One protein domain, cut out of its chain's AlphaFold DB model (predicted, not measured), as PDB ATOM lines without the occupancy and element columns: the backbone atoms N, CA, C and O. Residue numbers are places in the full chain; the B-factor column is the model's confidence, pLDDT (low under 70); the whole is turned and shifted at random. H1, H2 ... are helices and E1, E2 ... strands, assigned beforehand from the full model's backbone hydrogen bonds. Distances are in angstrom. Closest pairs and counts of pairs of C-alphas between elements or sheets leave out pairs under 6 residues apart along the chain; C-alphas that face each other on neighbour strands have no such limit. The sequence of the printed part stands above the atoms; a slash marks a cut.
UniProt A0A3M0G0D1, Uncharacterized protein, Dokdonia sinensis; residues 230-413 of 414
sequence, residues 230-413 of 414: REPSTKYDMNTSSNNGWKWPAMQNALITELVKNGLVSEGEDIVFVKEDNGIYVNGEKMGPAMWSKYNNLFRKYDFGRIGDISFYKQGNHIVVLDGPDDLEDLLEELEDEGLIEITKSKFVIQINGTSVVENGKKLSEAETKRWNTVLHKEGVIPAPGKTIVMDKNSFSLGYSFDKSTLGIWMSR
ATOM      1  N   ARG A 230     201.758 180.922 218.189       94.75
ATOM      2  CA  ARG A 230     202.572 181.283 219.362       94.75
ATOM      3  C   ARG A 230     203.481 180.147 219.817       94.75
ATOM      4  O   ARG A 230     204.386 180.387 220.617       94.75
ATOM      5  N   GLU A 231     203.261 178.934 219.317       94.44
ATOM      6  CA  GLU A 231     204.034 177.769 219.718       94.44
ATOM      7  C   GLU A 231     205.474 177.832 219.183       94.44
ATOM      8  O   GLU A 231     205.697 178.149 218.012       94.44
ATOM      9  N   PRO A 232     206.493 177.472 219.984       93.56
ATOM     10  CA  PRO A 232     207.879 177.428 219.515       93.56
ATOM     11  C   PRO A 232     208.105 176.468 218.339       93.56
ATOM     12  O   PRO A 232     209.035 176.668 217.561       93.56
ATOM     13  N   SER A 233     207.269 175.433 218.209       92.38
ATOM     14  CA  SER A 233     207.350 174.423 217.148       92.38
ATOM     15  C   SER A 233     207.024 174.972 215.757       92.38
ATOM     16  O   SER A 233     207.511 174.430 214.771       92.38
ATOM     17  N   THR A 234     206.262 176.067 215.666       94.56
ATOM     18  CA  THR A 234     205.908 176.716 214.390       94.56
ATOM     19  C   THR A 234     206.937 177.741 213.932       94.56
ATOM     20  O   THR A 234     206.785 178.361 212.874       94.56
ATOM     21  N   LYS A 235     208.008 177.931 214.712       93.56
ATOM     22  CA  LYS A 235     209.096 178.830 214.355       93.56
ATOM     23  C   LYS A 235     209.811 178.315 213.109       93.56
ATOM     24  O   LYS A 235     210.247 177.171 213.031       93.56
ATOM     25  N   TYR A 236     209.985 179.215 212.160       88.19
ATOM     26  CA  TYR A 236     210.582 178.975 210.866       88.19
ATOM     27  C   TYR A 236     211.797 179.880 210.669       88.19
ATOM     28  O   TYR A 236     211.745 181.088 210.909       88.19
ATOM     29  N   ASP A 237     212.899 179.279 210.224       83.38
ATOM     30  CA  ASP A 237     214.091 179.999 209.791       83.38
ATOM     31  C   ASP A 237     214.194 179.904 208.272       83.38
ATOM     32  O   ASP A 237     214.313 178.829 207.695       83.38
ATOM     33  N   MET A 238     214.143 181.054 207.614       72.06
ATOM     34  CA  MET A 238     214.124 181.149 206.160       72.06
ATOM     35  C   MET A 238     215.455 180.749 205.508       72.06
ATOM     36  O   MET A 238     215.494 180.506 204.303       72.06
ATOM     37  N   ASN A 239     216.533 180.656 206.293       73.81
ATOM     38  CA  ASN A 239     217.873 180.319 205.813       73.81
ATOM     39  C   ASN A 239     218.182 178.818 205.849       73.81
ATOM     40  O   ASN A 239     219.293 178.409 205.504       73.81
ATOM     41  N   THR A 240     217.235 177.974 206.256       69.44
ATOM     42  CA  THR A 240     217.446 176.525 206.264       69.44
ATOM     43  C   THR A 240     217.351 175.969 204.844       69.44
ATOM     44  O   THR A 240     216.280 175.576 204.384       69.44
ATOM     45  N   SER A 241     218.476 175.933 204.131       63.12
ATOM     46  CA  SER A 241     218.617 175.140 202.908       63.12
ATOM     47  C   SER A 241     218.875 173.678 203.275       63.12
ATOM     48  O   SER A 241     219.849 173.391 203.974       63.12
ATOM     49  N   SER A 242     218.054 172.746 202.792       65.56
ATOM     50  CA  SER A 242     218.265 171.309 203.001       65.56
ATOM     51  C   SER A 242     218.110 170.514 201.703       65.56
ATOM     52  O   SER A 242     217.183 170.723 200.926       65.56
ATOM     53  N   ASN A 243     218.995 169.536 201.487       75.38
ATOM     54  CA  ASN A 243     218.972 168.627 200.327       75.38
ATOM     55  C   ASN A 243     217.912 167.508 200.443       75.38
ATOM     56  O   ASN A 243     217.959 166.499 199.739       75.38
ATOM     57  N   ASN A 244     216.947 167.672 201.343       82.62
ATOM     58  CA  ASN A 244     215.980 166.654 201.742       82.62
ATOM     59  C   ASN A 244     214.628 166.783 201.010       82.62
ATOM     60  O   ASN A 244     213.602 166.342 201.518       82.62
ATOM     61  N   GLY A 245     214.602 167.438 199.847       83.56
ATOM     62  CA  GLY A 245     213.381 167.604 199.052       83.56
ATOM     63  C   GLY A 245     212.367 168.602 199.622       83.56
ATOM     64  O   GLY A 245     211.257 168.688 199.105       83.56
ATOM     65  N   TRP A 246     212.720 169.374 200.653       90.38
ATOM     66  CA  TRP A 246     211.824 170.376 201.223       90.38
ATOM     67  C   TRP A 246     211.710 171.618 200.326       90.38
ATOM     68  O   TRP A 246     212.594 172.472 200.296       90.38
ATOM     69  N   LYS A 247     210.608 171.716 199.573       90.75
ATOM     70  CA  LYS A 247     210.377 172.791 198.584       90.75
ATOM     71  C   LYS A 247     209.669 174.028 199.142       90.75
ATOM     72  O   LYS A 247     209.734 175.095 198.529       90.75
ATOM     73  N   TRP A 248     208.997 173.903 200.290       92.31
ATOM     74  CA  TRP A 248     208.190 174.983 200.867       92.31
ATOM     75  C   TRP A 248     208.981 176.274 201.140       92.31
ATOM     76  O   TRP A 248     208.478 177.326 200.767       92.31
ATOM     77  N   PRO A 249     210.227 176.252 201.659       92.44
ATOM     78  CA  PRO A 249     210.995 177.475 201.900       92.44
ATOM     79  C   PRO A 249     211.174 178.360 200.668       92.44
ATOM     80  O   PRO A 249     210.970 179.575 200.716       92.44
ATOM     81  N   ALA A 250     211.533 177.740 199.541       91.94
ATOM     82  CA  ALA A 250     211.753 178.440 198.283       91.94
ATOM     83  C   ALA A 250     210.439 179.000 197.723       91.94
ATOM     84  O   ALA A 250     210.395 180.148 197.274       91.94
ATOM     85  N   MET A 251     209.363 178.211 197.806       93.88
ATOM     86  CA  MET A 251     208.022 178.649 197.431       93.88
ATOM     87  C   MET A 251     207.564 179.823 198.302       93.88
ATOM     88  O   MET A 251     207.176 180.853 197.760       93.88
ATOM     89  N   GLN A 252     207.663 179.704 199.628       94.19
ATOM     90  CA  GLN A 252     207.253 180.721 200.591       94.19
ATOM     91  C   GLN A 252     208.010 182.028 200.358       94.19
ATOM     92  O   GLN A 252     207.399 183.094 200.336       94.19
ATOM     93  N   ASN A 253     209.327 181.964 200.135       93.69
ATOM     94  CA  ASN A 253     210.118 183.146 199.805       93.69
ATOM     95  C   ASN A 253     209.620 183.824 198.525       93.69
ATOM     96  O   ASN A 253     209.403 185.036 198.498       93.69
ATOM     97  N   ALA A 254     209.397 183.037 197.474       95.69
ATOM     98  CA  ALA A 254     208.894 183.558 196.213       95.69
ATOM     99  C   ALA A 254     207.481 184.143 196.355       95.69
ATOM    100  O   ALA A 254     207.204 185.190 195.781       95.69
ATOM    101  N   LEU A 255     206.615 183.507 197.150       96.69
ATOM    102  CA  LEU A 255     205.273 183.989 197.456       96.69
ATOM    103  C   LEU A 255     205.332 185.344 198.162       96.69
ATOM    104  O   LEU A 255     204.756 186.303 197.661       96.69
ATOM    105  N   ILE A 256     206.061 185.446 199.276       96.12
ATOM    106  CA  ILE A 256     206.173 186.685 200.059       96.12
ATOM    107  C   ILE A 256     206.791 187.804 199.217       96.12
ATOM    108  O   ILE A 256     206.261 188.911 199.188       96.12
ATOM    109  N   THR A 257     207.863 187.509 198.478       96.44
ATOM    110  CA  THR A 257     208.504 188.479 197.576       96.44
ATOM    111  C   THR A 257     207.511 189.017 196.549       96.44
ATOM    112  O   THR A 257     207.457 190.219 196.294       96.44
ATOM    113  N   GLU A 258     206.701 188.138 195.959       97.50
ATOM    114  CA  GLU A 258     205.728 188.529 194.947       97.50
ATOM    115  C   GLU A 258     204.542 189.295 195.558       97.50
ATOM    116  O   GLU A 258     204.071 190.254 194.948       97.50
ATOM    117  N   LEU A 259     204.105 188.950 196.775       97.19
ATOM    118  CA  LEU A 259     203.087 189.700 197.523       97.19
ATOM    119  C   LEU A 259     203.546 191.135 197.811       97.19
ATOM    120  O   LEU A 259     202.810 192.076 197.508       97.19
ATOM    121  N   VAL A 260     204.778 191.303 198.304       97.12
ATOM    122  CA  VAL A 260     205.382 192.619 198.577       97.12
ATOM    123  C   VAL A 260     205.545 193.424 197.294       97.12
ATOM    124  O   VAL A 260     205.125 194.576 197.214       97.12
ATOM    125  N   LYS A 261     206.082 192.804 196.237       97.19
ATOM    126  CA  LYS A 261     206.270 193.452 194.932       97.19
ATOM    127  C   LYS A 261     204.962 193.956 194.320       97.19
ATOM    128  O   LYS A 261     204.963 194.987 193.651       97.19
ATOM    129  N   ASN A 262     203.866 193.223 194.508       96.25
ATOM    130  CA  ASN A 262     202.549 193.618 194.009       96.25
ATOM    131  C   ASN A 262     201.800 194.554 194.980       96.25
ATOM    132  O   ASN A 262     200.662 194.912 194.691       96.25
ATOM    133  N   GLY A 263     202.418 194.953 196.099       96.12
ATOM    134  CA  GLY A 263     201.842 195.887 197.070       96.12
ATOM    135  C   GLY A 263     200.682 195.317 197.887       96.12
ATOM    136  O   GLY A 263     199.898 196.087 198.426       96.12
ATOM    137  N   LEU A 264     200.554 193.989 197.958       95.69
ATOM    138  CA  LEU A 264     199.476 193.317 198.696       95.69
ATOM    139  C   LEU A 264     199.788 193.167 200.190       95.69
ATOM    140  O   LEU A 264     198.888 192.926 200.985       95.69
ATOM    141  N   VAL A 265     201.070 193.239 200.546       96.62
ATOM    142  CA  VAL A 265     201.592 193.092 201.907       96.62
ATOM    143  C   VAL A 265     202.845 193.964 202.029       96.62
ATOM    144  O   VAL A 265     203.613 194.076 201.073       96.62
ATOM    145  N   SER A 266     203.078 194.561 203.193       96.12
ATOM    146  CA  SER A 266     204.305 195.305 203.499       96.12
ATOM    147  C   SER A 266     205.429 194.385 203.997       96.12
ATOM    148  O   SER A 266     205.191 193.294 204.516       96.12
ATOM    149  N   GLU A 267     206.687 194.816 203.888       92.94
ATOM    150  CA  GLU A 267     207.802 194.043 204.449       92.94
ATOM    151  C   GLU A 267     207.640 193.837 205.963       92.94
ATOM    152  O   GLU A 267     207.445 194.783 206.724       92.94
ATOM    153  N   GLY A 268     207.733 192.579 206.403       90.06
ATOM    154  CA  GLY A 268     207.619 192.204 207.815       90.06
ATOM    155  C   GLY A 268     206.191 192.141 208.365       90.06
ATOM    156  O   GLY A 268     206.032 191.742 209.516       90.06
ATOM    157  N   GLU A 269     205.176 192.475 207.568       94.38
ATOM    158  CA  GLU A 269     203.771 192.378 207.967       94.38
ATOM    159  C   GLU A 269     203.347 190.914 208.190       94.38
ATOM    160  O   GLU A 269     203.898 189.974 207.597       94.38
ATOM    161  N   ASP A 270     202.363 190.729 209.071       96.00
ATOM    162  CA  ASP A 270     201.685 189.451 209.245       96.00
ATOM    163  C   ASP A 270     200.891 189.119 207.969       96.00
ATOM    164  O   ASP A 270     200.329 189.993 207.304       96.00
ATOM    165  N   ILE A 271     200.865 187.840 207.603       97.25
ATOM    166  CA  ILE A 271     200.272 187.385 206.342       97.25
ATOM    167  C   ILE A 271     199.173 186.384 206.640       97.25
ATOM    168  O   ILE A 271     199.409 185.390 207.323       97.25
ATOM    169  N   VAL A 272     198.001 186.621 206.062       97.25
ATOM    170  CA  VAL A 272     196.905 185.667 205.925       97.25
ATOM    171  C   VAL A 272     196.673 185.460 204.438       97.25
ATOM    172  O   VAL A 272     196.048 186.279 203.772       97.25
ATOM    173  N   PHE A 273     197.213 184.373 203.907       97.69
ATOM    174  CA  PHE A 273     197.068 183.982 202.514       97.69
ATOM    175  C   PHE A 273     196.122 182.790 202.427       97.69
ATOM    176  O   PHE A 273     196.362 181.760 203.048       97.69
ATOM    177  N   VAL A 274     195.065 182.904 201.636       96.81
ATOM    178  CA  VAL A 274     194.090 181.830 201.435       96.81
ATOM    179  C   VAL A 274     193.930 181.622 199.943       96.81
ATOM    180  O   VAL A 274     193.499 182.530 199.238       96.81
ATOM    181  N   LYS A 275     194.271 180.441 199.444       95.50
ATOM    182  CA  LYS A 275     193.968 180.018 198.078       95.50
ATOM    183  C   LYS A 275     192.893 178.947 198.147       95.50
ATOM    184  O   LYS A 275     193.027 177.995 198.905       95.50
ATOM    185  N   GLU A 276     191.875 179.129 197.325       93.00
ATOM    186  CA  GLU A 276     190.803 178.175 197.088       93.00
ATOM    187  C   GLU A 276     190.556 178.055 195.576       93.00
ATOM    188  O   GLU A 276     191.012 178.892 194.783       93.00
ATOM    189  N   ASP A 277     189.737 177.090 195.166       89.19
ATOM    190  CA  ASP A 277     189.319 176.925 193.764       89.19
ATOM    191  C   ASP A 277     188.658 178.170 193.149       89.19
ATOM    192  O   ASP A 277     188.738 178.403 191.944       89.19
ATOM    193  N   ASN A 278     187.997 178.997 193.965       87.75
ATOM    194  CA  ASN A 278     187.239 180.170 193.507       87.75
ATOM    195  C   ASN A 278     188.007 181.504 193.603       87.75
ATOM    196  O   ASN A 278     187.438 182.575 193.329       87.75
ATOM    197  N   GLY A 279     189.268 181.464 194.037       94.25
ATOM    198  CA  GLY A 279     190.117 182.644 194.117       94.25
ATOM    199  C   GLY A 279     191.172 182.585 195.213       94.25
ATOM    200  O   GLY A 279     191.275 181.635 195.980       94.25
ATOM    201  N   ILE A 280     191.959 183.654 195.271       96.88
ATOM    202  CA  ILE A 280     193.009 183.846 196.270       96.88
ATOM    203  C   ILE A 280     192.704 185.122 197.048       96.88
ATOM    204  O   ILE A 280     192.308 186.123 196.450       96.88
ATOM    205  N   TYR A 281     192.897 185.081 198.359       97.31
ATOM    206  CA  TYR A 281     192.686 186.177 199.293       97.31
ATOM    207  C   TYR A 281     193.981 186.435 200.065       97.31
ATOM    208  O   TYR A 281     194.659 185.490 200.471       97.31
ATOM    209  N   VAL A 282     194.324 187.705 200.267       97.50
ATOM    210  CA  VAL A 282     195.497 188.125 201.048       97.50
ATOM    211  C   VAL A 282     195.067 189.208 202.013       97.50
ATOM    212  O   VAL A 282     194.545 190.226 201.578       97.50
ATOM    213  N   ASN A 283     195.226 188.969 203.315       96.38
ATOM    214  CA  ASN A 283     194.811 189.890 204.379       96.38
ATOM    215  C   ASN A 283     193.362 190.402 204.202       96.38
ATOM    216  O   ASN A 283     193.029 191.524 204.567       96.38
ATOM    217  N   GLY A 284     192.488 189.558 203.640       94.81
ATOM    218  CA  GLY A 284     191.078 189.866 203.389       94.81
ATOM    219  C   GLY A 284     190.748 190.400 201.994       94.81
ATOM    220  O   GLY A 284     189.575 190.463 201.625       94.81
ATOM    221  N   GLU A 285     191.753 190.749 201.194       95.50
ATOM    222  CA  GLU A 285     191.558 191.266 199.843       95.50
ATOM    223  C   GLU A 285     191.547 190.132 198.814       95.50
ATOM    224  O   GLU A 285     192.509 189.371 198.684       95.50
ATOM    225  N   LYS A 286     190.452 190.020 198.053       96.19
ATOM    226  CA  LYS A 286     190.339 189.043 196.966       96.19
ATOM    227  C   LYS A 286     191.141 189.504 195.749       96.19
ATOM    228  O   LYS A 286     190.873 190.556 195.176       96.19
ATOM    229  N   MET A 287     192.050 188.657 195.280       95.88
ATOM    230  CA  MET A 287     192.805 188.898 194.057       95.88
ATOM    231  C   MET A 287     191.911 188.879 192.810       95.88
ATOM    232  O   MET A 287     191.048 188.014 192.643       95.88
ATOM    233  N   GLY A 288     192.193 189.787 191.875       96.00
ATOM    234  CA  GLY A 288     191.608 189.754 190.536       96.00
ATOM    235  C   GLY A 288     192.127 188.584 189.674       96.00
ATOM    236  O   GLY A 288     193.180 188.011 189.973       96.00
ATOM    237  N   PRO A 289     191.455 188.253 188.552       94.88
ATOM    238  CA  PRO A 289     191.766 187.068 187.740       94.88
ATOM    239  C   PRO A 289     193.209 186.989 187.211       94.88
ATOM    240  O   PRO A 289     193.806 185.913 187.182       94.88
ATOM    241  N   ALA A 290     193.798 188.124 186.818       94.88
ATOM    242  CA  ALA A 290     195.173 188.168 186.315       94.88
ATOM    243  C   ALA A 290     196.199 187.815 187.407       94.88
ATOM    244  O   ALA A 290     197.110 187.018 187.170       94.88
ATOM    245  N   MET A 291     196.023 188.361 188.616       95.50
ATOM    246  CA  MET A 291     196.852 188.010 189.770       95.50
ATOM    247  C   MET A 291     196.630 186.551 190.162       95.50
ATOM    248  O   MET A 291     197.598 185.818 190.322       95.50
ATOM    249  N   TRP A 292     195.380 186.091 190.209       93.88
ATOM    250  CA  TRP A 292     195.065 184.695 190.513       93.88
ATOM    251  C   TRP A 292     195.816 183.708 189.604       93.88
ATOM    252  O   TRP A 292     196.489 182.803 190.099       93.88
ATOM    253  N   SER A 293     195.798 183.927 188.285       94.62
ATOM    254  CA  SER A 293     196.558 183.108 187.327       94.62
ATOM    255  C   SER A 293     198.069 183.147 187.594       94.62
ATOM    256  O   SER A 293     198.736 182.109 187.608       94.62
ATOM    257  N   LYS A 294     198.615 184.334 187.881       96.38
ATOM    258  CA  LYS A 294     200.033 184.526 188.211       96.38
ATOM    259  C   LYS A 294     200.453 183.730 189.451       96.38
ATOM    260  O   LYS A 294     201.459 183.026 189.391       96.38
ATOM    261  N   TYR A 295     199.685 183.787 190.539       96.44
ATOM    262  CA  TYR A 295     199.991 183.023 191.752       96.44
ATOM    263  C   TYR A 295     199.763 181.519 191.556       96.44
ATOM    264  O   TYR A 295     200.594 180.735 191.993       96.44
ATOM    265  N   ASN A 296     198.748 181.078 190.809       95.44
ATOM    266  CA  ASN A 296     198.616 179.653 190.463       95.44
ATOM    267  C   ASN A 296     199.830 179.130 189.681       95.44
ATOM    268  O   ASN A 296     200.320 178.032 189.945       95.44
ATOM    269  N   ASN A 297     200.356 179.922 188.743       96.31
ATOM    270  CA  ASN A 297     201.583 179.574 188.029       96.31
ATOM    271  C   ASN A 297     202.801 179.552 188.960       96.31
ATOM    272  O   ASN A 297     203.685 178.716 188.779       96.31
ATOM    273  N   LEU A 298     202.833 180.416 189.981       96.56
ATOM    274  CA  LEU A 298     203.851 180.368 191.027       96.56
ATOM    275  C   LEU A 298     203.787 179.045 191.805       96.56
ATOM    276  O   LEU A 298     204.811 178.388 191.943       96.56
ATOM    277  N   PHE A 299     202.602 178.609 192.238       95.44
ATOM    278  CA  PHE A 299     202.422 177.311 192.905       95.44
ATOM    279  C   PHE A 299     202.853 176.144 192.007       95.44
ATOM    280  O   PHE A 299     203.619 175.288 192.443       95.44
ATOM    281  N   ARG A 300     202.445 176.145 190.730       95.50
ATOM    282  CA  ARG A 300     202.860 175.132 189.741       95.50
ATOM    283  C   ARG A 300     204.373 175.086 189.541       95.50
ATOM    284  O   ARG A 300     204.925 174.002 189.443       95.50
ATOM    285  N   LYS A 301     205.048 176.241 189.515       96.06
ATOM    286  CA  LYS A 301     206.510 176.333 189.367       96.06
ATOM    287  C   LYS A 301     207.270 175.616 190.492       96.06
ATOM    288  O   LYS A 301     208.382 175.160 190.261       96.06
ATOM    289  N   TYR A 302     206.689 175.550 191.689       93.69
ATOM    290  CA  TYR A 302     207.266 174.871 192.853       93.69
ATOM    291  C   TYR A 302     206.601 173.513 193.137       93.69
ATOM    292  O   TYR A 302     206.704 173.010 194.251       93.69
ATOM    293  N   ASP A 303     205.925 172.932 192.141       92.81
ATOM    294  CA  ASP A 303     205.230 171.638 192.206       92.81
ATOM    295  C   ASP A 303     204.065 171.564 193.215       92.81
ATOM    296  O   ASP A 303     203.568 170.490 193.526       92.81
ATOM    297  N   PHE A 304     203.546 172.702 193.674       92.56
ATOM    298  CA  PHE A 304     202.345 172.782 194.523       92.56
ATOM    299  C   PHE A 304     201.068 173.056 193.716       92.56
ATOM    300  O   PHE A 304     200.054 173.498 194.249       92.56
ATOM    301  N   GLY A 305     201.105 172.827 192.400       89.56
ATOM    302  CA  GLY A 305     199.992 173.121 191.495       89.56
ATOM    303  C   GLY A 305     198.752 172.245 191.692       89.56
ATOM    304  O   GLY A 305     197.691 172.622 191.203       89.56
ATOM    305  N   ARG A 306     198.900 171.101 192.374       87.31
ATOM    306  CA  ARG A 306     197.817 170.159 192.695       87.31
ATOM    307  C   ARG A 306     197.013 170.549 193.934       87.31
ATOM    308  O   ARG A 306     195.872 170.141 194.041       87.31
ATOM    309  N   ILE A 307     197.579 171.359 194.829       88.56
ATOM    310  CA  ILE A 307     196.914 171.743 196.079       88.56
ATOM    311  C   ILE A 307     195.802 172.740 195.749       88.56
ATOM    312  O   ILE A 307     196.094 173.891 195.394       88.56
ATOM    313  N   GLY A 308     194.544 172.299 195.822       86.31
ATOM    314  CA  GLY A 308     193.351 173.116 195.566       86.31
ATOM    315  C   GLY A 308     193.182 174.211 196.616       86.31
ATOM    316  O   GLY A 308     193.215 175.404 196.282       86.31
ATOM    317  N   ASP A 309     193.175 173.796 197.882       91.81
ATOM    318  CA  ASP A 309     192.926 174.656 199.032       91.81
ATOM    319  C   ASP A 309     194.150 174.735 199.959       91.81
ATOM    320  O   ASP A 309     194.695 173.733 200.415       91.81
ATOM    321  N   ILE A 310     194.589 175.957 200.262       94.75
ATOM    322  CA  ILE A 310     195.682 176.220 201.205       94.75
ATOM    323  C   ILE A 310     195.411 177.514 201.965       94.75
ATOM    324  O   ILE A 310     195.095 178.550 201.382       94.75
ATOM    325  N   SER A 311     195.576 177.472 203.284       95.75
ATOM    326  CA  SER A 311     195.614 178.656 204.142       95.75
ATOM    327  C   SER A 311     196.998 178.771 204.778       95.75
ATOM    328  O   SER A 311     197.394 177.937 205.585       95.75
ATOM    329  N   PHE A 312     197.743 179.805 204.410       97.00
ATOM    330  CA  PHE A 312     199.060 180.119 204.941       97.00
ATOM    331  C   PHE A 312     198.979 181.350 205.841       97.00
ATOM    332  O   PHE A 312     198.542 182.420 205.424       97.00
ATOM    333  N   TYR A 313     199.446 181.186 207.071       97.38
ATOM    334  CA  TYR A 313     199.518 182.227 208.078       97.38
ATOM    335  C   TYR A 313     200.971 182.455 208.471       97.38
ATOM    336  O   TYR A 313     201.709 181.498 208.716       97.38
ATOM    337  N   LYS A 314     201.375 183.719 208.573       96.69
ATOM    338  CA  LYS A 314     202.699 184.116 209.053       96.69
ATOM    339  C   LYS A 314     202.559 185.222 210.084       96.69
ATOM    340  O   LYS A 314     201.956 186.248 209.787       96.69
ATOM    341  N   GLN A 315     203.188 185.031 211.238       96.31
ATOM    342  CA  GLN A 315     203.330 186.055 212.267       96.31
ATOM    343  C   GLN A 315     204.779 186.114 212.745       96.31
ATOM    344  O   GLN A 315     205.295 185.164 213.334       96.31
ATOM    345  N   GLY A 316     205.478 187.212 212.446       94.12
ATOM    346  CA  GLY A 316     206.929 187.287 212.660       94.12
ATOM    347  C   GLY A 316     207.663 186.120 211.980       94.12
ATOM    348  O   GLY A 316     207.572 185.967 210.759       94.12
ATOM    349  N   ASN A 317     208.356 185.289 212.766       94.31
ATOM    350  CA  ASN A 317     209.057 184.085 212.289       94.31
ATOM    351  C   ASN A 317     208.265 182.787 212.513       94.31
ATOM    352  O   ASN A 317     208.835 181.712 212.388       94.31
ATOM    353  N   HIS A 318     206.987 182.861 212.871       95.69
ATOM    354  CA  HIS A 318     206.127 181.691 213.023       95.69
ATOM    355  C   HIS A 318     205.245 181.530 211.795       95.69
ATOM    356  O   HIS A 318     204.745 182.521 211.251       95.69
ATOM    357  N   ILE A 319     205.068 180.285 211.358       96.19
ATOM    358  CA  ILE A 319     204.203 179.957 210.228       96.19
ATOM    359  C   ILE A 319     203.249 178.823 210.562       96.19
ATOM    360  O   ILE A 319     203.609 177.864 211.233       96.19
ATOM    361  N   VAL A 320     202.042 178.919 210.019       96.69
ATOM    362  CA  VAL A 320     201.064 177.836 210.009       96.69
ATOM    363  C   VAL A 320     200.565 177.691 208.585       96.69
ATOM    364  O   VAL A 320     200.030 178.625 207.999       96.69
ATOM    365  N   VAL A 321     200.757 176.511 208.018       96.06
ATOM    366  CA  VAL A 321     200.189 176.106 206.731       96.06
ATOM    367  C   VAL A 321     199.105 175.075 207.001       96.06
ATOM    368  O   VAL A 321     199.407 173.994 207.506       96.06
ATOM    369  N   LEU A 322     197.855 175.434 206.728       94.31
ATOM    370  CA  LEU A 322     196.730 174.511 206.686       94.31
ATOM    371  C   LEU A 322     196.501 174.131 205.230       94.31
ATOM    372  O   LEU A 322     196.133 174.960 204.399       94.31
ATOM    373  N   ASP A 323     196.741 172.869 204.958       91.00
ATOM    374  CA  ASP A 323     196.608 172.186 203.687       91.00
ATOM    375  C   ASP A 323     196.111 170.787 204.029       91.00
ATOM    376  O   ASP A 323     196.306 170.304 205.154       91.00
ATOM    377  N   GLY A 324     195.424 170.182 203.079       74.50
ATOM    378  CA  GLY A 324     194.879 168.852 203.216       74.50
ATOM    379  C   GLY A 324     195.081 168.084 201.930       74.50
ATOM    380  O   GLY A 324     194.911 168.696 200.874       74.50
ATOM    381  N   PRO A 325     195.426 166.788 201.999       78.94
ATOM    382  CA  PRO A 325     195.239 165.943 200.838       78.94
ATOM    383  C   PRO A 325     193.748 165.940 200.480       78.94
ATOM    384  O   PRO A 325     192.892 166.091 201.360       78.94
ATOM    385  N   ASP A 326     193.449 165.770 199.196       76.75
ATOM    386  CA  ASP A 326     192.068 165.578 198.745       76.75
ATOM    387  C   ASP A 326     191.478 164.295 199.363       76.75
ATOM    388  O   ASP A 326     190.282 164.248 199.654       76.75
ATOM    389  N   ASP A 327     192.339 163.304 199.630       84.75
ATOM    390  CA  ASP A 327     192.006 162.049 200.290       84.75
ATOM    391  C   ASP A 327     193.073 161.662 201.334       84.75
ATOM    392  O   ASP A 327     194.264 161.535 201.047       84.75
ATOM    393  N   LEU A 328     192.651 161.516 202.591       88.50
ATOM    394  CA  LEU A 328     193.544 161.138 203.686       88.50
ATOM    395  C   LEU A 328     193.849 159.634 203.684       88.50
ATOM    396  O   LEU A 328     194.864 159.235 204.256       88.50
ATOM    397  N   GLU A 329     192.983 158.816 203.079       90.12
ATOM    398  CA  GLU A 329     193.185 157.375 202.923       90.12
ATOM    399  C   GLU A 329     194.306 157.099 201.918       90.12
ATOM    400  O   GLU A 329     195.219 156.345 202.248       90.12
ATOM    401  N   ASP A 330     194.328 157.809 200.785       91.50
ATOM    402  CA  ASP A 330     195.405 157.716 199.784       91.50
ATOM    403  C   ASP A 330     196.778 158.037 200.401       91.50
ATOM    404  O   ASP A 330     197.761 157.325 200.187       91.50
ATOM    405  N   LEU A 331     196.853 159.076 201.249       92.62
ATOM    406  CA  LEU A 331     198.084 159.397 201.978       92.62
ATOM    407  C   LEU A 331     198.518 158.262 202.909       92.62
ATOM    408  O   LEU A 331     199.713 158.015 203.065       92.62
ATOM    409  N   LEU A 332     197.567 157.616 203.580       92.00
ATOM    410  CA  LEU A 332     197.866 156.512 204.484       92.00
ATOM    411  C   LEU A 332     198.377 155.285 203.740       92.00
ATOM    412  O   LEU A 332     199.381 154.718 204.170       92.00
ATOM    413  N   GLU A 333     197.708 154.914 202.651       92.25
ATOM    414  CA  GLU A 333     198.098 153.800 201.787       92.25
ATOM    415  C   GLU A 333     199.503 154.034 201.226       92.25
ATOM    416  O   GLU A 333     200.379 153.193 201.395       92.25
ATOM    417  N   GLU A 334     199.784 155.229 200.698       94.50
ATOM    418  CA  GLU A 334     201.106 155.552 200.158       94.50
ATOM    419  C   GLU A 334     202.208 155.523 201.232       94.50
ATOM    420  O   GLU A 334     203.329 155.070 200.981       94.50
ATOM    421  N   LEU A 335     201.924 156.008 202.447       93.69
ATOM    422  CA  LEU A 335     202.879 155.948 203.557       93.69
ATOM    423  C   LEU A 335     203.166 154.500 203.995       93.69
ATOM    424  O   LEU A 335     204.293 154.212 204.414       93.69
ATOM    425  N   GLU A 336     202.169 153.617 203.937       93.31
ATOM    426  CA  GLU A 336     202.301 152.189 204.249       93.31
ATOM    427  C   GLU A 336     203.048 151.438 203.137       93.31
ATOM    428  O   GLU A 336     203.991 150.702 203.431       93.31
ATOM    429  N   ASP A 337     202.719 151.699 201.870       94.38
ATOM    430  CA  ASP A 337     203.366 151.114 200.690       94.38
ATOM    431  C   ASP A 337     204.854 151.476 200.607       94.38
ATOM    432  O   ASP A 337     205.708 150.645 200.280       94.38
ATOM    433  N   GLU A 338     205.199 152.710 200.977       95.00
ATOM    434  CA  GLU A 338     206.587 153.152 201.111       95.00
ATOM    435  C   GLU A 338     207.251 152.645 202.407       95.00
ATOM    436  O   GLU A 338     208.440 152.887 202.644       95.00
ATOM    437  N   GLY A 339     206.533 151.933 203.276       93.44
ATOM    438  CA  GLY A 339     207.054 151.418 204.542       93.44
ATOM    439  C   GLY A 339     207.559 152.524 205.472       93.44
ATOM    440  O   GLY A 339     208.527 152.324 206.208       93.44
ATOM    441  N   LEU A 340     206.968 153.720 205.386       92.06
ATOM    442  CA  LEU A 340     207.257 154.850 206.276       92.06
ATOM    443  C   LEU A 340     206.455 154.762 207.571       92.06
ATOM    444  O   LEU A 340     206.869 155.314 208.591       92.06
ATOM    445  N   ILE A 341     205.324 154.066 207.523       90.75
ATOM    446  CA  ILE A 341     204.506 153.741 208.681       90.75
ATOM    447  C   ILE A 341     204.177 152.252 208.670       90.75
ATOM    448  O   ILE A 341     204.104 151.624 207.620       90.75
ATOM    449  N   GLU A 342     203.939 151.706 209.855       85.44
ATOM    450  CA  GLU A 342     203.333 150.392 210.019       85.44
ATOM    451  C   GLU A 342     202.059 150.585 210.836       85.44
ATOM    452  O   GLU A 342     202.093 151.109 211.959       85.44
ATOM    453  N   ILE A 343     200.922 150.186 210.270       75.88
ATOM    454  CA  ILE A 343     199.634 150.289 210.947       75.88
ATOM    455  C   ILE A 343     199.597 149.247 212.070       75.88
ATOM    456  O   ILE A 343     199.206 148.092 211.900       75.88
ATOM    457  N   THR A 344     200.020 149.665 213.257       75.25
ATOM    458  CA  THR A 344     200.069 148.820 214.453       75.25
ATOM    459  C   THR A 344     198.982 149.207 215.459       75.25
ATOM    460  O   THR A 344     198.295 150.219 215.336       75.25
ATOM    461  N   LYS A 345     198.804 148.389 216.507       69.75
ATOM    462  CA  LYS A 345     197.885 148.706 217.621       69.75
ATOM    463  C   LYS A 345     198.413 149.810 218.547       69.75
ATOM    464  O   LYS A 345     197.675 150.249 219.428       69.75
ATOM    465  N   SER A 346     199.680 150.200 218.414       82.25
ATOM    466  CA  SER A 346     200.311 151.230 219.239       82.25
ATOM    467  C   SER A 346     200.163 152.613 218.625       82.25
ATOM    468  O   SER A 346     200.178 152.771 217.410       82.25
ATOM    469  N   LYS A 347     200.079 153.615 219.501       89.56
ATOM    470  CA  LYS A 347     200.136 155.022 219.124       89.56
ATOM    471  C   LYS A 347     201.437 155.329 218.387       89.56
ATOM    472  O   LYS A 347     202.516 155.031 218.900       89.56
ATOM    473  N   PHE A 348     201.316 155.980 217.242       90.31
ATOM    474  CA  PHE A 348     202.417 156.391 216.387       90.31
ATOM    475  C   PHE A 348     202.352 157.905 216.163       90.31
ATOM    476  O   PHE A 348     201.305 158.444 215.798       90.31
ATOM    477  N   VAL A 349     203.452 158.608 216.437       93.81
ATOM    478  CA  VAL A 349     203.528 160.071 216.343       93.81
ATOM    479  C   VAL A 349     204.729 160.479 215.505       93.81
ATOM    480  O   VAL A 349     205.874 160.221 215.877       93.81
ATOM    481  N   ILE A 350     204.466 161.202 214.423       95.25
ATOM    482  CA  ILE A 350     205.478 161.849 213.592       95.25
ATOM    483  C   ILE A 350     205.375 163.353 213.767       95.25
ATOM    484  O   ILE A 350     204.299 163.923 213.620       95.25
ATOM    485  N   GLN A 351     206.500 164.009 214.030       95.38
ATOM    486  CA  GLN A 351     206.621 165.461 213.963       95.38
ATOM    487  C   GLN A 351     207.363 165.836 212.684       95.38
ATOM    488  O   GLN A 351     208.465 165.350 212.417       95.38
ATOM    489  N   ILE A 352     206.757 166.717 211.903       93.25
ATOM    490  CA  ILE A 352     207.240 167.180 210.611       93.25
ATOM    491  C   ILE A 352     207.704 168.617 210.798       93.25
ATOM    492  O   ILE A 352     206.918 169.489 211.149       93.25
ATOM    493  N   ASN A 353     208.986 168.867 210.535       89.69
ATOM    494  CA  ASN A 353     209.545 170.219 210.543       89.69
ATOM    495  C   ASN A 353     210.112 170.645 209.184       89.69
ATOM    496  O   ASN A 353     210.848 171.626 209.090       89.69
ATOM    497  N   GLY A 354     209.819 169.880 208.128       85.56
ATOM    498  CA  GLY A 354     210.340 170.103 206.781       85.56
ATOM    499  C   GLY A 354     211.803 169.684 206.622       85.56
ATOM    500  O   GLY A 354     212.095 168.730 205.903       85.56
ATOM    501  N   THR A 355     212.737 170.332 207.329       90.31
ATOM    502  CA  THR A 355     214.168 169.940 207.342       90.31
ATOM    503  C   THR A 355     214.450 168.643 208.096       90.31
ATOM    504  O   THR A 355     215.475 167.999 207.873       90.31
ATOM    505  N   SER A 356     213.561 168.258 209.005       92.56
ATOM    506  CA  SER A 356     213.699 167.059 209.822       92.56
ATOM    507  C   SER A 356     212.345 166.432 210.081       92.56
ATOM    508  O   SER A 356     211.360 167.151 210.268       92.56
ATOM    509  N   VAL A 357     212.344 165.112 210.199       94.75
ATOM    510  CA  VAL A 357     211.216 164.337 210.703       94.75
ATOM    511  C   VAL A 357     211.637 163.660 212.005       94.75
ATOM    512  O   VAL A 357     212.773 163.195 212.132       94.75
ATOM    513  N   VAL A 358     210.750 163.663 212.996       95.75
ATOM    514  CA  VAL A 358     210.954 162.995 214.284       95.75
ATOM    515  C   VAL A 358     209.855 161.962 214.460       95.75
ATOM    516  O   VAL A 358     208.687 162.317 214.573       95.75
ATOM    517  N   GLU A 359     210.237 160.697 214.514       94.69
ATOM    518  CA  GLU A 359     209.342 159.570 214.746       94.69
ATOM    519  C   GLU A 359     209.427 159.149 216.209       94.69
ATOM    520  O   GLU A 359     210.497 158.783 216.694       94.69
ATOM    521  N   ASN A 360     208.312 159.226 216.939       93.25
ATOM    522  CA  ASN A 360     208.214 158.823 218.345       93.25
ATOM    523  C   ASN A 360     209.346 159.402 219.229       93.25
ATOM    524  O   ASN A 360     209.880 158.741 220.116       93.25
ATOM    525  N   GLY A 361     209.738 160.653 218.960       93.69
ATOM    526  CA  GLY A 361     210.818 161.358 219.664       93.69
ATOM    527  C   GLY A 361     212.233 161.110 219.118       93.69
ATOM    528  O   GLY A 361     213.171 161.783 219.547       93.69
ATOM    529  N   LYS A 362     212.412 160.209 218.148       95.94
ATOM    530  CA  LYS A 362     213.691 159.936 217.485       95.94
ATOM    531  C   LYS A 362     213.777 160.666 216.146       95.94
ATOM    532  O   LYS A 362     212.959 160.469 215.255       95.94
ATOM    533  N   LYS A 363     214.800 161.507 215.985       96.12
ATOM    534  CA  LYS A 363     215.071 162.190 214.714       96.12
ATOM    535  C   LYS A 363     215.486 161.177 213.641       96.12
ATOM    536  O   LYS A 363     216.396 160.381 213.877       96.12
ATOM    537  N   LEU A 364     214.842 161.242 212.481       95.56
ATOM    538  CA  LEU A 364     215.148 160.410 211.320       95.56
ATOM    539  C   LEU A 364     216.387 160.907 210.568       95.56
ATOM    540  O   LEU A 364     216.813 162.060 210.710       95.56
ATOM    541  N   SER A 365     216.968 160.032 209.750       95.50
ATOM    542  CA  SER A 365     218.069 160.381 208.851       95.50
ATOM    543  C   SER A 365     217.621 161.345 207.743       95.50
ATOM    544  O   SER A 365     216.430 161.519 207.472       95.50
ATOM    545  N   GLU A 366     218.578 161.979 207.060       93.62
ATOM    546  CA  GLU A 366     218.275 162.856 205.918       93.62
ATOM    547  C   GLU A 366     217.625 162.096 204.755       93.62
ATOM    548  O   GLU A 366     216.730 162.628 204.097       93.62
ATOM    549  N   ALA A 367     218.044 160.847 204.524       94.12
ATOM    550  CA  ALA A 367     217.474 159.990 203.490       94.12
ATOM    551  C   ALA A 367     216.007 159.655 203.794       94.12
ATOM    552  O   ALA A 367     215.153 159.829 202.930       94.12
ATOM    553  N   GLU A 368     215.696 159.259 205.031       94.94
ATOM    554  CA  GLU A 368     214.317 159.006 205.472       94.94
ATOM    555  C   GLU A 368     213.476 160.283 205.438       94.94
ATOM    556  O   GLU A 368     212.376 160.281 204.896       94.94
ATOM    557  N   THR A 369     214.014 161.405 205.924       95.44
ATOM    558  CA  THR A 369     213.343 162.714 205.856       95.44
ATOM    559  C   THR A 369     212.999 163.086 204.409       95.44
ATOM    560  O   THR A 369     211.917 163.603 204.136       95.44
ATOM    561  N   LYS A 370     213.896 162.799 203.458       95.31
ATOM    562  CA  LYS A 370     213.653 163.026 202.029       95.31
ATOM    563  C   LYS A 370     212.537 162.139 201.479       95.31
ATOM    564  O   LYS A 370     211.738 162.626 200.680       95.31
ATOM    565  N   ARG A 371     212.471 160.871 201.896       95.56
ATOM    566  CA  ARG A 371     211.374 159.962 201.524       95.56
ATOM    567  C   ARG A 371     210.038 160.483 202.047       95.56
ATOM    568  O   ARG A 371     209.137 160.698 201.246       95.56
ATOM    569  N   TRP A 372     209.968 160.833 203.333       95.69
ATOM    570  CA  TRP A 372     208.798 161.474 203.942       95.69
ATOM    571  C   TRP A 372     208.339 162.714 203.173       95.69
ATOM    572  O   TRP A 372     207.186 162.798 202.766       95.69
ATOM    573  N   ASN A 373     209.244 163.658 202.910       94.69
ATOM    574  CA  ASN A 373     208.905 164.867 202.156       94.69
ATOM    575  C   ASN A 373     208.424 164.559 200.731       94.69
ATOM    576  O   ASN A 373     207.603 165.304 200.203       94.69
ATOM    577  N   THR A 374     208.932 163.493 200.105       94.25
ATOM    578  CA  THR A 374     208.508 163.073 198.762       94.25
ATOM    579  C   THR A 374     207.070 162.561 198.778       94.25
ATOM    580  O   THR A 374     206.275 163.040 197.975       94.25
ATOM    581  N   VAL A 375     206.732 161.664 199.711       94.75
ATOM    582  CA  VAL A 375     205.370 161.121 199.855       94.75
ATOM    583  C   VAL A 375     204.382 162.218 200.230       94.75
ATOM    584  O   VAL A 375     203.409 162.431 199.519       94.75
ATOM    585  N   LEU A 376     204.685 163.007 201.266       93.94
ATOM    586  CA  LEU A 376     203.819 164.114 201.686       93.94
ATOM    587  C   LEU A 376     203.533 165.066 200.523       93.94
ATOM    588  O   LEU A 376     202.393 165.444 200.290       93.94
ATOM    589  N   HIS A 377     204.559 165.412 199.747       91.62
ATOM    590  CA  HIS A 377     204.394 166.296 198.603       91.62
ATOM    591  C   HIS A 377     203.594 165.666 197.453       91.62
ATOM    592  O   HIS A 377     202.818 166.377 196.813       91.62
ATOM    593  N   LYS A 378     203.783 164.365 197.181       91.69
ATOM    594  CA  LYS A 378     203.018 163.610 196.173       91.69
ATOM    595  C   LYS A 378     201.517 163.696 196.460       91.69
ATOM    596  O   LYS A 378     200.751 164.005 195.544       91.69
ATOM    597  N   GLU A 379     201.172 163.567 197.738       92.50
ATOM    598  CA  GLU A 379     199.810 163.584 198.275       92.50
ATOM    599  C   GLU A 379     199.323 164.992 198.662       92.50
ATOM    600  O   GLU A 379     198.354 165.161 199.390       92.50
ATOM    601  N   GLY A 380     199.991 166.051 198.189       91.31
ATOM    602  CA  GLY A 380     199.510 167.426 198.369       91.31
ATOM    603  C   GLY A 380     199.671 168.002 199.781       91.31
ATOM    604  O   GLY A 380     199.177 169.093 200.052       91.31
ATOM    605  N   VAL A 381     200.417 167.334 200.661       93.38
ATOM    606  CA  VAL A 381     200.740 167.816 202.006       93.38
ATOM    607  C   VAL A 381     202.011 168.661 201.986       93.38
ATOM    608  O   VAL A 381     203.066 168.263 201.484       93.38
ATOM    609  N   ILE A 382     201.942 169.842 202.592       94.31
ATOM    610  CA  ILE A 382     203.076 170.749 202.752       94.31
ATOM    611  C   ILE A 382     203.750 170.460 204.096       94.31
ATOM    612  O   ILE A 382     203.189 170.771 205.149       94.31
ATOM    613  N   PRO A 383     204.983 169.919 204.115       92.75
ATOM    614  CA  PRO A 383     205.702 169.705 205.362       92.75
ATOM    615  C   PRO A 383     206.169 171.059 205.919       92.75
ATOM    616  O   PRO A 383     207.105 171.668 205.404       92.75
ATOM    617  N   ALA A 384     205.508 171.547 206.967       93.88
ATOM    618  CA  ALA A 384     205.803 172.816 207.634       93.88
ATOM    619  C   ALA A 384     206.147 172.587 209.121       93.88
ATOM    620  O   ALA A 384     205.657 171.613 209.689       93.88
ATOM    621  N   PRO A 385     206.969 173.452 209.752       93.88
ATOM    622  CA  PRO A 385     207.325 173.373 211.172       93.88
ATOM    623  C   PRO A 385     206.125 173.201 212.097       93.88
ATOM    624  O   PRO A 385     205.152 173.939 211.986       93.88
ATOM    625  N   GLY A 386     206.211 172.242 213.020       92.88
ATOM    626  CA  GLY A 386     205.182 171.995 214.030       92.88
ATOM    627  C   GLY A 386     204.006 171.135 213.565       92.88
ATOM    628  O   GLY A 386     203.144 170.822 214.388       92.88
ATOM    629  N   LYS A 387     203.972 170.703 212.296       95.12
ATOM    630  CA  LYS A 387     202.995 169.705 211.849       95.12
ATOM    631  C   LYS A 387     203.278 168.352 212.489       95.12
ATOM    632  O   LYS A 387     204.420 167.965 212.728       95.12
ATOM    633  N   THR A 388     202.218 167.603 212.724       95.25
ATOM    634  CA  THR A 388     202.239 166.273 213.302       95.25
ATOM    635  C   THR A 388     201.310 165.351 212.539       95.25
ATOM    636  O   THR A 388     200.206 165.753 212.171       95.25
ATOM    637  N   ILE A 389     201.750 164.111 212.367       93.94
ATOM    638  CA  ILE A 389     200.889 162.990 212.026       93.94
ATOM    639  C   ILE A 389     200.737 162.148 213.287       93.94
ATOM    640  O   ILE A 389     201.734 161.728 213.876       93.94
ATOM    641  N   VAL A 390     199.500 161.926 213.716       92.81
ATOM    642  CA  VAL A 390     199.189 161.067 214.860       92.81
ATOM    643  C   VAL A 390     198.260 159.969 214.391       92.81
ATOM    644  O   VAL A 390     197.159 160.243 213.913       92.81
ATOM    645  N   MET A 391     198.709 158.732 214.560       91.31
ATOM    646  CA  MET A 391     197.938 157.535 214.279       91.31
ATOM    647  C   MET A 391     197.744 156.742 215.568       91.31
ATOM    648  O   MET A 391     198.696 156.460 216.293       91.31
ATOM    649  N   ASP A 392     196.501 156.362 215.819       89.19
ATOM    650  CA  ASP A 392     196.087 155.415 216.844       89.19
ATOM    651  C   ASP A 392     195.272 154.296 216.172       89.19
ATOM    652  O   ASP A 392     194.896 154.397 215.004       89.19
ATOM    653  N   LYS A 393     194.942 153.233 216.918       84.62
ATOM    654  CA  LYS A 393     194.200 152.065 216.396       84.62
ATOM    655  C   LYS A 393     192.933 152.445 215.609       84.62
ATOM    656  O   LYS A 393     192.600 151.783 214.634       84.62
ATOM    657  N   ASN A 394     192.237 153.489 216.057       88.06
ATOM    658  CA  ASN A 394     190.925 153.876 215.543       88.06
ATOM    659  C   ASN A 394     190.917 155.280 214.927       88.06
ATOM    660  O   ASN A 394     189.847 155.785 214.607       88.06
ATOM    661  N   SER A 395     192.055 155.969 214.835       90.44
ATOM    662  CA  SER A 395     192.046 157.328 214.301       90.44
ATOM    663  C   SER A 395     193.368 157.730 213.692       90.44
ATOM    664  O   SER A 395     194.432 157.344 214.172       90.44
ATOM    665  N   PHE A 396     193.283 158.594 212.699       91.75
ATOM    666  CA  PHE A 396     194.415 159.241 212.077       91.75
ATOM    667  C   PHE A 396     194.190 160.748 212.053       91.75
ATOM    668  O   PHE A 396     193.067 161.220 211.884       91.75
ATOM    669  N   SER A 397     195.254 161.517 212.244       92.69
ATOM    670  CA  SER A 397     195.193 162.968 212.144       92.69
ATOM    671  C   SER A 397     196.476 163.545 211.581       92.69
ATOM    672  O   SER A 397     197.571 163.075 211.892       92.69
ATOM    673  N   LEU A 398     196.313 164.586 210.773       94.44
ATOM    674  CA  LEU A 398     197.377 165.350 210.142       94.44
ATOM    675  C   LEU A 398     197.095 166.833 210.388       94.44
ATOM    676  O   LEU A 398     196.066 167.359 209.968       94.44
ATOM    677  N   GLY A 399     198.008 167.528 211.058       95.19
ATOM    678  CA  GLY A 399     197.811 168.939 211.381       95.19
ATOM    679  C   GLY A 399     198.759 169.432 212.456       95.19
ATOM    680  O   GLY A 399     199.836 168.880 212.627       95.19
ATOM    681  N   TYR A 400     198.365 170.459 213.197       95.12
ATOM    682  CA  TYR A 400     199.128 170.970 214.335       95.12
ATOM    683  C   TYR A 400     198.482 170.482 215.620       95.12
ATOM    684  O   TYR A 400     197.316 170.776 215.882       95.12
ATOM    685  N   SER A 401     199.236 169.736 216.420       87.38
ATOM    686  CA  SER A 401     198.783 169.332 217.749       87.38
ATOM    687  C   SER A 401     198.731 170.550 218.675       87.38
ATOM    688  O   SER A 401     199.731 171.250 218.823       87.38
ATOM    689  N   PHE A 402     197.589 170.779 219.323       82.62
ATOM    690  CA  PHE A 402     197.429 171.775 220.385       82.62
ATOM    691  C   PHE A 402     196.578 171.173 221.512       82.62
ATOM    692  O   PHE A 402     195.480 170.664 221.286       82.62
ATOM    693  N   ASP A 403     197.100 171.168 222.739       80.88
ATOM    694  CA  ASP A 403     196.509 170.465 223.885       80.88
ATOM    695  C   ASP A 403     196.110 169.002 223.584       80.88
ATOM    696  O   ASP A 403     196.961 168.122 223.455       80.88
ATOM    697  N   LYS A 404     194.800 168.721 223.516       79.81
ATOM    698  CA  LYS A 404     194.206 167.400 223.236       79.81
ATOM    699  C   LYS A 404     193.535 167.344 221.859       79.81
ATOM    700  O   LYS A 404     192.768 166.421 221.594       79.81
ATOM    701  N   SER A 405     193.790 168.337 221.019       83.81
ATOM    702  CA  SER A 405     193.130 168.548 219.738       83.81
ATOM    703  C   SER A 405     194.162 168.718 218.626       83.81
ATOM    704  O   SER A 405     195.346 168.944 218.870       83.81
ATOM    705  N   THR A 406     193.708 168.570 217.383       89.31
ATOM    706  CA  THR A 406     194.541 168.769 216.195       89.31
ATOM    707  C   THR A 406     193.889 169.820 215.315       89.31
ATOM    708  O   THR A 406     192.715 169.704 214.975       89.31
ATOM    709  N   LEU A 407     194.645 170.854 214.954       91.81
ATOM    710  CA  LEU A 407     194.249 171.830 213.949       91.81
ATOM    711  C   LEU A 407     194.674 171.283 212.588       91.81
ATOM    712  O   LEU A 407     195.839 171.393 212.203       91.81
ATOM    713  N   GLY A 408     193.739 170.660 211.883       90.62
ATOM    714  CA  GLY A 408     193.997 169.992 210.615       90.62
ATOM    715  C   GLY A 408     192.894 168.997 210.301       90.62
ATOM    716  O   GLY A 408     191.736 169.243 210.629       90.62
ATOM    717  N   ILE A 409     193.266 167.886 209.678       89.25
ATOM    718  CA  ILE A 409     192.332 166.845 209.261       89.25
ATOM    719  C   ILE A 409     192.400 165.691 210.254       89.25
ATOM    720  O   ILE A 409     193.472 165.333 210.749       89.25
ATOM    721  N   TRP A 410     191.234 165.129 210.551       89.81
ATOM    722  CA  TRP A 410     191.061 163.970 211.408       89.81
ATOM    723  C   TRP A 410     190.138 162.966 210.724       89.81
ATOM    724  O   TRP A 410     189.162 163.356 210.087       89.81
ATOM    725  N   MET A 411     190.439 161.686 210.890       88.56
ATOM    726  CA  MET A 411     189.667 160.576 210.355       88.56
ATOM    727  C   MET A 411     189.530 159.488 211.418       88.56
ATOM    728  O   MET A 411     190.520 159.084 212.037       88.56
ATOM    729  N   SER A 412     188.298 159.017 211.619       86.12
ATOM    730  CA  SER A 412     188.024 157.784 212.359       86.12
ATOM    731  C   SER A 412     188.292 156.596 211.447       86.12
ATOM    732  O   SER A 412     187.980 156.658 210.264       86.12
ATOM    733  N   ARG A 413     188.825 155.511 211.998       74.19
ATOM    734  CA  ARG A 413     188.857 154.212 211.324       74.19
ATOM    735  C   ARG A 413     187.746 153.357 211.908       74.19
ATOM    736  O   ARG A 413     187.724 153.157 213.126       74.19
TER     737      ARG A 413
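Overview. This is residues 230 to 413 of the 414 residues of an uncharacterized protein of Dokdonia sinensis (UniProt A0A3M0G0D1). Two lobes sit end to end along the longest axis, each an antiparallel sheet with a pair of helices packed on it: first E2 E1 E3 E4 with H1 and H2, then the twisted E6 E5 E7 E8 E9 with H3 and H4. The lobes meet where E4, at the edge of the first sheet, comes close to the bends of E8 and E9. The 184 printed residues include four named helices and nine named strands, in the order H1 E1 E2 H2 E3 E4 H3 E5 E6 H4 E7 E8 E9, and the class is mixed, helices and strands. The whole is compact, with a radius of gyration of the C-alphas of 16.5 A, but elongated in outline, 51 by 32 by 31 A.

Along the chain. After residues 230 to 247, which hold no named element, H1 (residues 248 to 261, 19.5 A) begins at C-alpha 248 (208.190, 174.983, 200.867). E1 is residues 271 to 276, E2 279 to 282, H2 289 to 301 (18.3 A), E3 310 to 315 and E4 318 to 323, ending at C-alpha 323 (196.608, 172.186, 203.687). H3 is residues 328 to 337, E5 348 to 352, E6 357 to 359, H4 366 to 378 (18.1 A), E7 387 to 392 and E8 395 to 402. E9, residues 405 to 412, ends at C-alpha 412 (188.024, 157.784, 212.359).

Arrangement. In the first sheet N 273 of E1 and O 312 of E3 are 2.8 A apart, within hydrogen-bond range, as are N 281 of E2 and O 274 of E1, 2.8 A, and N 313 of E3 and O 320 of E4, 2.8 A. H1 is on this sheet and runs across the strands, at 76 degrees to E1 on the local plane. H2 only grazes it with residues 289 to 296. H1 and H2 touch at a shallow tilt of 26 degrees, opposite ways; their closest C-alphas, of Met 251 and Phe 299, are 7.3 A apart. E2, H2, E3 form a split strand-helix-strand unit, with E1 between its strands, and its crossover is left-handed; so do E6, H4, E7, with E5 between. E7 E8 E9 form a meander, each strand the antiparallel neighbour of the one before. In the second sheet N 350 of E5 and O 389 of E7 are 2.8 A apart, N 358 of E6 and O 351 of E5 2.9 A, N 390 of E7 and O 397 of E8 2.9 A, and N 398 of E8 and O 409 of E9 2.9 A. H3 and H4 only graze this sheet, with residues 328 to 332 and 366 to 373. They touch at a tilt of 37 degrees, only just steep, opposite ways; their closest C-alphas, of Leu 335 and Val 375, are 6.8 A apart. E8 bends by 93 degrees at residue 399 and E9 by 113 degrees at residue 408; the closest C-alphas of E4 and E9, of Leu 322 and Gly 408, are 6.6 A apart. In H1, H2, H3 and H4 every O i to N i+4 pair is within hydrogen-bond range.

Size, cuts and confidence. The two C-alphas farthest apart, of Gly 263 and Lys 345, are 51.6 A apart. The printed part has no cut and no long link. The mean pLDDT of the printed part is 91.6; residues 240 to 242 and residue 345 are under 70.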